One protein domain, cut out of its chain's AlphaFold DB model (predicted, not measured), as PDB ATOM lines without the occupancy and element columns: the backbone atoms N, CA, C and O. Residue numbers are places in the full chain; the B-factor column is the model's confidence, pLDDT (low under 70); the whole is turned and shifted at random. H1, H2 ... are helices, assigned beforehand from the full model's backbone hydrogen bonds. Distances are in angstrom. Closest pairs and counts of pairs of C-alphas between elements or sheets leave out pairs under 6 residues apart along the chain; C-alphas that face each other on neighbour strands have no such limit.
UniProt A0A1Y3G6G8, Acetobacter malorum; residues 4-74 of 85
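This is residues 4 to 74 of the 85 residues of a protein of Acetobacter malorum (UniProt A0A1Y3G6G8). One long, nearly straight helix, H1, makes the length, and the short helix H2 folds back at its last residues as a lopsided helical hairpin. Residues 4 to 40 of H1 stick out bare, and a small turn of helix, H3, follows H2 away from H1. The printed part has 71 residues with three named helices, H1, H2 and H3 in order, and no named strand: all helix. It is extended, with a radius of gyration of the C-alphas of 21.8 A and spans of 70 by 25 by 15 A.

H1, residues 4 to 48, begins at C-alpha 4 (-58.872, -30.729, -19.834) and is 65.7 A long. H2, residues 52 to 62, is 15.4 A long. H3, residues 68 to 72, is 6.5 A long and ends at C-alpha 72 (-17.510, -54.753, 10.575).

H1 touches H2 with residues 44 to 48 alone; the closest C-alphas, of Ala 48 and Gly 55, are 4.5 A apart. They run opposite ways at a steep tilt of 41 degrees. H3 is apart from H1, and only just apart from H2, at 8.3 A between closest C-alphas. In H1, H2 and H3 every O i to N i+4 pair is within hydrogen-bond range.

The farthest C-alphas, of Ile 4 and Glu 52, are 69.9 A apart. The printed part has no cut, and both links are tight. No printed residue is under pLDDT 70.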
ATOM      1  N   ILE A   4     -59.073 -30.300 -21.226       92.31
ATOM      2  CA  ILE A   4     -58.872 -30.729 -19.834       92.31
ATOM      3  C   ILE A   4     -57.800 -31.823 -19.740       92.31
ATOM      4  O   ILE A   4     -56.931 -31.769 -18.871       92.31
ATOM      5  N   GLU A   5     -57.805 -32.795 -20.656       94.38
ATOM      6  CA  GLU A   5     -56.782 -33.848 -20.695       94.38
ATOM      7  C   GLU A   5     -55.389 -33.282 -20.990       94.38
ATOM      8  O   GLU A   5     -54.408 -33.710 -20.381       94.38
ATOM      9  N   LYS A   6     -55.298 -32.282 -21.879       94.31
ATOM     10  CA  LYS A   6     -54.037 -31.579 -22.160       94.31
ATOM     11  C   LYS A   6     -53.527 -30.829 -20.927       94.31
ATOM     12  O   LYS A   6     -52.352 -30.955 -20.592       94.31
ATOM     13  N   ALA A   7     -54.404 -30.105 -20.229       93.88
ATOM     14  CA  ALA A   7     -54.045 -29.401 -18.999       93.88
ATOM     15  C   ALA A   7     -53.564 -30.374 -17.906       93.88
ATOM     16  O   ALA A   7     -52.521 -30.153 -17.292       93.88
ATOM     17  N   LYS A   8     -54.260 -31.506 -17.720       95.56
ATOM     18  CA  LYS A   8     -53.843 -32.558 -16.780       95.56
ATOM     19  C   LYS A   8     -52.462 -33.117 -17.130       95.56
ATOM     20  O   LYS A   8     -51.611 -33.232 -16.253       95.56
ATOM     21  N   GLN A   9     -52.210 -33.415 -18.406       95.56
ATOM     22  CA  GLN A   9     -50.908 -33.916 -18.853       95.56
ATOM     23  C   GLN A   9     -49.781 -32.905 -18.589       95.56
ATOM     24  O   GLN A   9     -48.704 -33.293 -18.140       95.56
ATOM     25  N   GLN A  10     -50.022 -31.613 -18.826       95.81
ATOM     26  CA  GLN A  10     -49.038 -30.560 -18.554       95.81
ATOM     27  C   GLN A  10     -48.690 -30.469 -17.065       95.81
ATOM     28  O   GLN A  10     -47.511 -30.368 -16.725       95.81
ATOM     29  N   VAL A  11     -49.690 -30.563 -16.183       97.00
ATOM     30  CA  VAL A  11     -49.483 -30.572 -14.727       97.00
ATOM     31  C   VAL A  11     -48.638 -31.768 -14.301       97.00
ATOM     32  O   VAL A  11     -47.667 -31.597 -13.568       97.00
ATOM     33  N   GLU A  12     -48.951 -32.969 -14.787       97.31
ATOM     34  CA  GLU A  12     -48.184 -34.169 -14.435       97.31
ATOM     35  C   GLU A  12     -46.738 -34.096 -14.943       97.31
ATOM     36  O   GLU A  12     -45.802 -34.410 -14.207       97.31
ATOM     37  N   GLN A  13     -46.515 -33.569 -16.150       97.12
ATOM     38  CA  GLN A  13     -45.157 -33.332 -16.642       97.12
ATOM     39  C   GLN A  13     -44.409 -32.270 -15.824       97.12
ATOM     40  O   GLN A  13     -43.208 -32.406 -15.597       97.12
ATOM     41  N   ALA A  14     -45.079 -31.197 -15.398       97.50
ATOM     42  CA  ALA A  14     -44.468 -30.165 -14.564       97.50
ATOM     43  C   ALA A  14     -44.078 -30.719 -13.184       97.50
ATOM     44  O   ALA A  14     -42.957 -30.490 -12.731       97.50
ATOM     45  N   LYS A  15     -44.949 -31.527 -12.565       97.75
ATOM     46  CA  LYS A  15     -44.642 -32.238 -11.316       97.75
ATOM     47  C   LYS A  15     -43.456 -33.182 -11.486       97.75
ATOM     48  O   LYS A  15     -42.541 -33.146 -10.669       97.75
ATOM     49  N   ALA A  16     -43.433 -33.981 -12.552       97.62
ATOM     50  CA  ALA A  16     -42.324 -34.894 -12.826       97.62
ATOM     51  C   ALA A  16     -40.993 -34.141 -12.991       97.62
ATOM     52  O   ALA A  16     -39.981 -34.535 -12.414       97.62
ATOM     53  N   ARG A  17     -41.003 -33.010 -13.713       97.50
ATOM     54  CA  ARG A  17     -39.833 -32.130 -13.851       97.50
ATOM     55  C   ARG A  17     -39.370 -31.568 -12.509       97.50
ATOM     56  O   ARG A  17     -38.177 -31.610 -12.222       97.50
ATOM     57  N   TYR A  18     -40.294 -31.088 -11.678       97.81
ATOM     58  CA  TYR A  18     -39.973 -30.592 -10.340       97.81
ATOM     59  C   TYR A  18     -39.327 -31.678  -9.469       97.81
ATOM     60  O   TYR A  18     -38.264 -31.453  -8.895       97.81
ATOM     61  N   GLN A  19     -39.909 -32.881  -9.433       98.12
ATOM     62  CA  GLN A  19     -39.360 -33.999  -8.663       98.12
ATOM     63  C   GLN A  19     -37.970 -34.417  -9.160       98.12
ATOM     64  O   GLN A  19     -37.090 -34.694  -8.348       98.12
ATOM     65  N   ALA A  20     -37.731 -34.402 -10.475       97.94
ATOM     66  CA  ALA A  20     -36.415 -34.690 -11.041       97.94
ATOM     67  C   ALA A  20     -35.357 -33.649 -10.626       97.94
ATOM     68  O   ALA A  20     -34.229 -34.015 -10.287       97.94
ATOM     69  N   LEU A  21     -35.715 -32.361 -10.614       98.12
ATOM     70  CA  LEU A  21     -34.822 -31.290 -10.161       98.12
ATOM     71  C   LEU A  21     -34.520 -31.402  -8.664       98.12
ATOM     72  O   LEU A  21     -33.354 -31.333  -8.276       98.12
ATOM     73  N   LEU A  22     -35.542 -31.653  -7.843       97.88
ATOM     74  CA  LEU A  22     -35.383 -31.857  -6.404       97.88
ATOM     75  C   LEU A  22     -34.492 -33.070  -6.104       97.88
ATOM     76  O   LEU A  22     -33.576 -32.996  -5.286       97.88
ATOM     77  N   ALA A  23     -34.711 -34.189  -6.799       97.94
ATOM     78  CA  ALA A  23     -33.891 -35.386  -6.650       97.94
ATOM     79  C   ALA A  23     -32.422 -35.122  -7.010       97.94
ATOM     80  O   ALA A  23     -31.526 -35.589  -6.302       97.94
ATOM     81  N   ARG A  24     -32.173 -34.344  -8.072       97.62
ATOM     82  CA  ARG A  24     -30.823 -33.942  -8.482       97.62
ATOM     83  C   ARG A  24     -30.158 -33.052  -7.437       97.62
ATOM     84  O   ARG A  24     -29.016 -33.322  -7.079       97.62
ATOM     85  N   GLN A  25     -30.859 -32.046  -6.918       97.88
ATOM     86  CA  GLN A  25     -30.334 -31.193  -5.852       97.88
ATOM     87  C   GLN A  25     -29.947 -32.026  -4.624       97.88
ATOM     88  O   GLN A  25     -28.809 -31.959  -4.164       97.88
ATOM     89  N   ASN A  26     -30.850 -32.891  -4.162       97.81
ATOM     90  CA  ASN A  26     -30.595 -33.760  -3.016       97.81
ATOM     91  C   ASN A  26     -29.409 -34.712  -3.259       97.81
ATOM     92  O   ASN A  26     -28.684 -35.060  -2.328       97.81
ATOM     93  N   ALA A  27     -29.206 -35.170  -4.499       97.75
ATOM     94  CA  ALA A  27     -28.060 -36.002  -4.854       97.75
ATOM     95  C   ALA A  27     -26.735 -35.226  -4.777       97.75
ATOM     96  O   ALA A  27     -25.767 -35.749  -4.224       97.75
ATOM     97  N   GLU A  28     -26.696 -33.986  -5.269       97.69
ATOM     98  CA  GLU A  28     -25.507 -33.129  -5.168       97.69
ATOM     99  C   GLU A  28     -25.195 -32.753  -3.712       97.69
ATOM    100  O   GLU A  28     -24.039 -32.808  -3.291       97.69
ATOM    101  N   GLU A  29     -26.214 -32.458  -2.904       97.50
ATOM    102  CA  GLU A  29     -26.038 -32.184  -1.474       97.50
ATOM    103  C   GLU A  29     -25.460 -33.394  -0.733       97.50
ATOM    104  O   GLU A  29     -24.478 -33.251   0.002       97.50
ATOM    105  N   ARG A  30     -25.989 -34.600  -0.989       98.00
ATOM    106  CA  ARG A  30     -25.428 -35.846  -0.438       98.00
ATOM    107  C   ARG A  30     -23.989 -36.072  -0.891       98.00
ATOM    108  O   ARG A  30     -23.154 -36.443  -0.074       98.00
ATOM    109  N   LYS A  31     -23.671 -35.817  -2.162       98.06
ATOM    110  CA  LYS A  31     -22.307 -35.955  -2.696       98.06
ATOM    111  C   LYS A  31     -21.323 -35.034  -1.972       98.06
ATOM    112  O   LYS A  31     -20.228 -35.466  -1.606       98.06
ATOM    113  N   LEU A  32     -21.710 -33.779  -1.745       98.06
ATOM    114  CA  LEU A  32     -20.893 -32.817  -1.003       98.06
ATOM    115  C   LEU A  32     -20.746 -33.209   0.470       98.06
ATOM    116  O   LEU A  32     -19.643 -33.137   1.006       98.06
ATOM    117  N   ASP A  33     -21.823 -33.651   1.117       98.31
ATOM    118  CA  ASP A  33     -21.792 -34.148   2.495       98.31
ATOM    119  C   ASP A  33     -20.856 -35.360   2.649       98.31
ATOM    120  O   ASP A  33     -19.949 -35.339   3.484       98.31
ATOM    121  N   THR A  34     -20.977 -36.366   1.775       98.31
ATOM    122  CA  THR A  34     -20.058 -37.511   1.738       98.31
ATOM    123  C   THR A  34     -18.613 -37.050   1.560       98.31
ATOM    124  O   THR A  34     -17.733 -37.503   2.291       98.31
ATOM    125  N   ARG A  35     -18.345 -36.109   0.642       98.25
ATOM    126  CA  ARG A  35     -16.985 -35.598   0.417       98.25
ATOM    127  C   ARG A  35     -16.413 -34.908   1.656       98.25
ATOM    128  O   ARG A  35     -15.248 -35.133   1.972       98.25
ATOM    129  N   ARG A  36     -17.208 -34.105   2.368       98.50
ATOM    130  CA  ARG A  36     -16.788 -33.443   3.616       98.50
ATOM    131  C   ARG A  36     -16.448 -34.462   4.698       98.50
ATOM    132  O   ARG A  36     -15.399 -34.341   5.321       98.50
ATOM    133  N   LYS A  37     -17.288 -35.487   4.873       97.56
ATOM    134  CA  LYS A  37     -17.057 -36.578   5.834       97.56
ATOM    135  C   LYS A  37     -15.772 -37.346   5.530       97.56
ATOM    136  O   LYS A  37     -14.986 -37.574   6.441       97.56
ATOM    137  N   VAL A  38     -15.524 -37.673   4.259       97.81
ATOM    138  CA  VAL A  38     -14.288 -38.352   3.830       97.81
ATOM    139  C   VAL A  38     -13.054 -37.492   4.110       97.81
ATOM    140  O   VAL A  38     -12.092 -37.990   4.683       97.81
ATOM    141  N   ILE A  39     -13.082 -36.203   3.747       98.06
ATOM    142  CA  ILE A  39     -11.947 -35.296   3.977       98.06
ATOM    143  C   ILE A  39     -11.670 -35.150   5.475       98.06
ATOM    144  O   ILE A  39     -10.540 -35.350   5.907       98.06
ATOM    145  N   LEU A  40     -12.692 -34.825   6.273       98.31
ATOM    146  CA  LEU A  40     -12.520 -34.613   7.711       98.31
ATOM    147  C   LEU A  40     -12.100 -35.895   8.437       98.31
ATOM    148  O   LEU A  40     -11.224 -35.838   9.293       98.31
ATOM    149  N   GLY A  41     -12.677 -37.044   8.076       96.94
ATOM    150  CA  GLY A  41     -12.293 -38.339   8.640       96.94
ATOM    151  C   GLY A  41     -10.845 -38.706   8.315       96.94
ATOM    152  O   GLY A  41     -10.102 -39.095   9.209       96.94
ATOM    153  N   GLY A  42     -10.415 -38.509   7.064       97.12
ATOM    154  CA  GLY A  42      -9.028 -38.746   6.661       97.12
ATOM    155  C   GLY A  42      -8.035 -37.849   7.405       97.12
ATOM    156  O   GLY A  42      -7.027 -38.339   7.907       97.12
ATOM    157  N   LEU A  43      -8.349 -36.556   7.545       97.94
ATOM    158  CA  LEU A  43      -7.522 -35.617   8.311       97.94
ATOM    159  C   LEU A  43      -7.470 -35.966   9.803       97.94
ATOM    160  O   LEU A  43      -6.422 -35.817  10.423       97.94
ATOM    161  N   LEU A  44      -8.572 -36.452  10.383       97.50
ATOM    162  CA  LEU A  44      -8.600 -36.907  11.775       97.50
ATOM    163  C   LEU A  44      -7.699 -38.134  11.989       97.50
ATOM    164  O   LEU A  44      -6.967 -38.183  12.975       97.50
ATOM    165  N   ILE A  45      -7.738 -39.099  11.066       96.69
ATOM    166  CA  ILE A  45      -6.894 -40.303  11.112       96.69
ATOM    167  C   ILE A  45      -5.409 -39.932  10.972       96.69
ATOM    168  O   ILE A  45      -4.593 -40.415  11.752       96.69
ATOM    169  N   ASP A  46      -5.057 -39.039  10.040       96.50
ATOM    170  CA  ASP A  46      -3.680 -38.535   9.889       96.50
ATOM    171  C   ASP A  46      -3.202 -37.779  11.142       96.50
ATOM    172  O   ASP A  46      -2.081 -37.984  11.608       96.50
ATOM    173  N   ALA A  47      -4.064 -36.949  11.737       96.25
ATOM    174  CA  ALA A  47      -3.743 -36.222  12.962       96.25
ATOM    175  C   ALA A  47      -3.502 -37.160  14.158       96.25
ATOM    176  O   ALA A  47      -2.627 -36.885  14.978       96.25
ATOM    177  N   ALA A  48      -4.222 -38.284  14.245       96.31
ATOM    178  CA  ALA A  48      -4.026 -39.284  15.299       96.31
ATOM    179  C   ALA A  48      -2.637 -39.938  15.261       96.31
ATOM    180  O   ALA A  48      -2.082 -40.236  16.316       96.31
ATOM    181  N   GLY A  49      -2.035 -40.070  14.075       95.44
ATOM    182  CA  GLY A  49      -0.660 -40.556  13.922       95.44
ATOM    183  C   GLY A  49       0.416 -39.556  14.355       95.44
ATOM    184  O   GLY A  49       1.594 -39.885  14.339       95.44
ATOM    185  N   LYS A  50       0.038 -38.323  14.712       94.81
ATOM    186  CA  LYS A  50       0.960 -37.247  15.115       94.81
ATOM    187  C   LYS A  50       0.716 -36.781  16.547       94.81
ATOM    188  O   LYS A  50       1.642 -36.338  17.215       94.81
ATOM    189  N   ASP A  51      -0.529 -36.856  17.011       94.38
ATOM    190  CA  ASP A  51      -0.940 -36.378  18.326       94.38
ATOM    191  C   ASP A  51      -2.033 -37.279  18.922       94.38
ATOM    192  O   ASP A  51      -3.144 -37.416  18.400       94.38
ATOM    193  N   GLU A  52      -1.711 -37.860  20.077       94.25
ATOM    194  CA  GLU A  52      -2.543 -38.823  20.800       94.25
ATOM    195  C   GLU A  52      -3.932 -38.265  21.165       94.25
ATOM    196  O   GLU A  52      -4.898 -39.022  21.307       94.25
ATOM    197  N   ARG A  53      -4.077 -36.934  21.281       95.62
ATOM    198  CA  ARG A  53      -5.376 -36.289  21.536       95.62
ATOM    199  C   ARG A  53      -6.410 -36.679  20.485       95.62
ATOM    200  O   ARG A  53      -7.553 -36.951  20.844       95.62
ATOM    201  N   PHE A  54      -6.018 -36.750  19.215       96.31
ATOM    202  CA  PHE A  54      -6.921 -37.141  18.132       96.31
ATOM    203  C   PHE A  54      -7.198 -38.646  18.140       96.31
ATOM    204  O   PHE A  54      -8.331 -39.053  17.890       96.31
ATOM    205  N   GLY A  55      -6.218 -39.465  18.533       96.00
ATOM    206  CA  GLY A  55      -6.416 -40.899  18.753       96.00
ATOM    207  C   GLY A  55      -7.489 -41.197  19.806       96.00
ATOM    208  O   GLY A  55      -8.302 -42.099  19.605       96.00
ATOM    209  N   ARG A  56      -7.555 -40.405  20.886       96.12
ATOM    210  CA  ARG A  56      -8.628 -40.502  21.897       96.12
ATOM    211  C   ARG A  56      -9.994 -40.089  21.353       96.12
ATOM    212  O   ARG A  56     -11.002 -40.697  21.699       96.12
ATOM    213  N   VAL A  57     -10.044 -39.075  20.487       96.50
ATOM    214  CA  VAL A  57     -11.298 -38.681  19.821       96.50
ATOM    215  C   VAL A  57     -11.821 -39.820  18.949       96.50
ATOM    216  O   VAL A  57     -13.017 -40.099  18.985       96.50
ATOM    217  N   ILE A  58     -10.946 -40.508  18.206       96.19
ATOM    218  CA  ILE A  58     -11.333 -41.673  17.397       96.19
ATOM    219  C   ILE A  58     -11.946 -42.772  18.277       96.19
ATOM    220  O   ILE A  58     -13.015 -43.271  17.933       96.19
ATOM    221  N   ASP A  59     -11.351 -43.085  19.434       95.44
ATOM    222  CA  ASP A  59     -11.913 -44.087  20.358       95.44
ATOM    223  C   ASP A  59     -13.325 -43.723  20.816       95.44
ATOM    224  O   ASP A  59     -14.235 -44.553  20.791       95.44
ATOM    225  N   GLU A  60     -13.527 -42.466  21.214       96.56
ATOM    226  CA  GLU A  60     -14.836 -41.984  21.657       96.56
ATOM    227  C   GLU A  60     -15.877 -41.986  20.532       96.56
ATOM    228  O   GLU A  60     -17.063 -42.195  20.791       96.56
ATOM    229  N   LEU A  61     -15.463 -41.777  19.279       94.75
ATOM    230  CA  LEU A  61     -16.351 -41.889  18.123       94.75
ATOM    231  C   LEU A  61     -16.698 -43.348  17.808       94.75
ATOM    232  O   LEU A  61     -17.865 -43.639  17.546       94.75
ATOM    233  N   MET A  62     -15.734 -44.268  17.887       94.12
ATOM    234  CA  MET A  62     -15.968 -45.697  17.641       94.12
ATOM    235  C   MET A  62     -16.957 -46.303  18.642       94.12
ATOM    236  O   MET A  62     -17.830 -47.075  18.251       94.12
ATOM    237  N   LYS A  63     -16.917 -45.880  19.914       95.06
ATOM    238  CA  LYS A  63     -17.899 -46.295  20.938       95.06
ATOM    239  C   LYS A  63     -19.348 -45.925  20.594       95.06
ATOM    240  O   LYS A  63     -20.272 -46.509  21.151       95.06
ATOM    241  N   ARG A  64     -19.568 -44.948  19.705       95.00
ATOM    242  CA  ARG A  64     -20.910 -44.496  19.290       95.00
ATOM    243  C   ARG A  64     -21.477 -45.287  18.117       95.00
ATOM    244  O   ARG A  64     -22.622 -45.049  17.739       95.00
ATOM    245  N   ILE A  65     -20.702 -46.188  17.518       93.94
ATOM    246  CA  ILE A  65     -21.197 -47.059  16.457       93.94
ATOM    247  C   ILE A  65     -22.184 -48.042  17.093       93.94
ATOM    248  O   ILE A  65     -21.828 -48.836  17.958       93.94
ATOM    249  N   THR A  66     -23.448 -47.963  16.686       93.25
ATOM    250  CA  THR A  66     -24.526 -48.800  17.239       93.25
ATOM    251  C   THR A  66     -24.940 -49.936  16.315       93.25
ATOM    252  O   THR A  66     -25.637 -50.848  16.745       93.25
ATOM    253  N   ARG A  67     -24.555 -49.878  15.038       94.81
ATOM    254  CA  ARG A  67     -24.949 -50.858  14.025       94.81
ATOM    255  C   ARG A  67     -23.828 -51.863  13.817       94.81
ATOM    256  O   ARG A  67     -22.728 -51.471  13.434       94.81
ATOM    257  N   ASP A  68     -24.131 -53.149  13.958       90.25
ATOM    258  CA  ASP A  68     -23.156 -54.234  13.765       90.25
ATOM    259  C   ASP A  68     -22.500 -54.198  12.381       90.25
ATOM    260  O   ASP A  68     -21.308 -54.445  12.239       90.25
ATOM    261  N   HIS A  69     -23.264 -53.843  11.345       93.12
ATOM    262  CA  HIS A  69     -22.731 -53.679   9.991       93.12
ATOM    263  C   HIS A  69     -21.622 -52.617   9.920       93.12
ATOM    264  O   HIS A  69     -20.644 -52.801   9.202       93.12
ATOM    265  N   ASP A  70     -21.765 -51.526  10.668       93.50
ATOM    266  CA  ASP A  70     -20.799 -50.430  10.651       93.50
ATOM    267  C   ASP A  70     -19.558 -50.790  11.484       93.50
ATOM    268  O   ASP A  70     -18.458 -50.381  11.124       93.50
ATOM    269  N   HIS A  71     -19.698 -51.625  12.525       91.19
ATOM    270  CA  HIS A  71     -18.560 -52.198  13.265       91.19
ATOM    271  C   HIS A  71     -17.667 -53.069  12.383       91.19
ATOM    272  O   HIS A  71     -16.444 -52.959  12.458       91.19
ATOM    273  N   LYS A  72     -18.259 -53.872  11.490       93.44
ATOM    274  CA  LYS A  72     -17.510 -54.753  10.575       93.44
ATOM    275  C   LYS A  72     -16.513 -54.009   9.692       93.44
ATOM    276  O   LYS A  72     -15.490 -54.571   9.321       93.44
ATOM    277  N   ALA A  73     -16.779 -52.742   9.369       93.19
ATOM    278  CA  ALA A  73     -15.863 -51.923   8.577       93.19
ATOM    279  C   ALA A  73     -14.528 -51.630   9.293       93.19
ATOM    280  O   ALA A  73     -13.567 -51.233   8.637       93.19
ATOM    281  N   PHE A  74     -14.467 -51.821  10.616       93.62
ATOM    282  CA  PHE A  74     -13.295 -51.559  11.452       93.62
ATOM    283  C   PHE A  74     -12.657 -52.840  12.020       93.62
ATOM    284  O   PHE A  74     -11.687 -52.755  12.772       93.62
TER     285      PHE A  74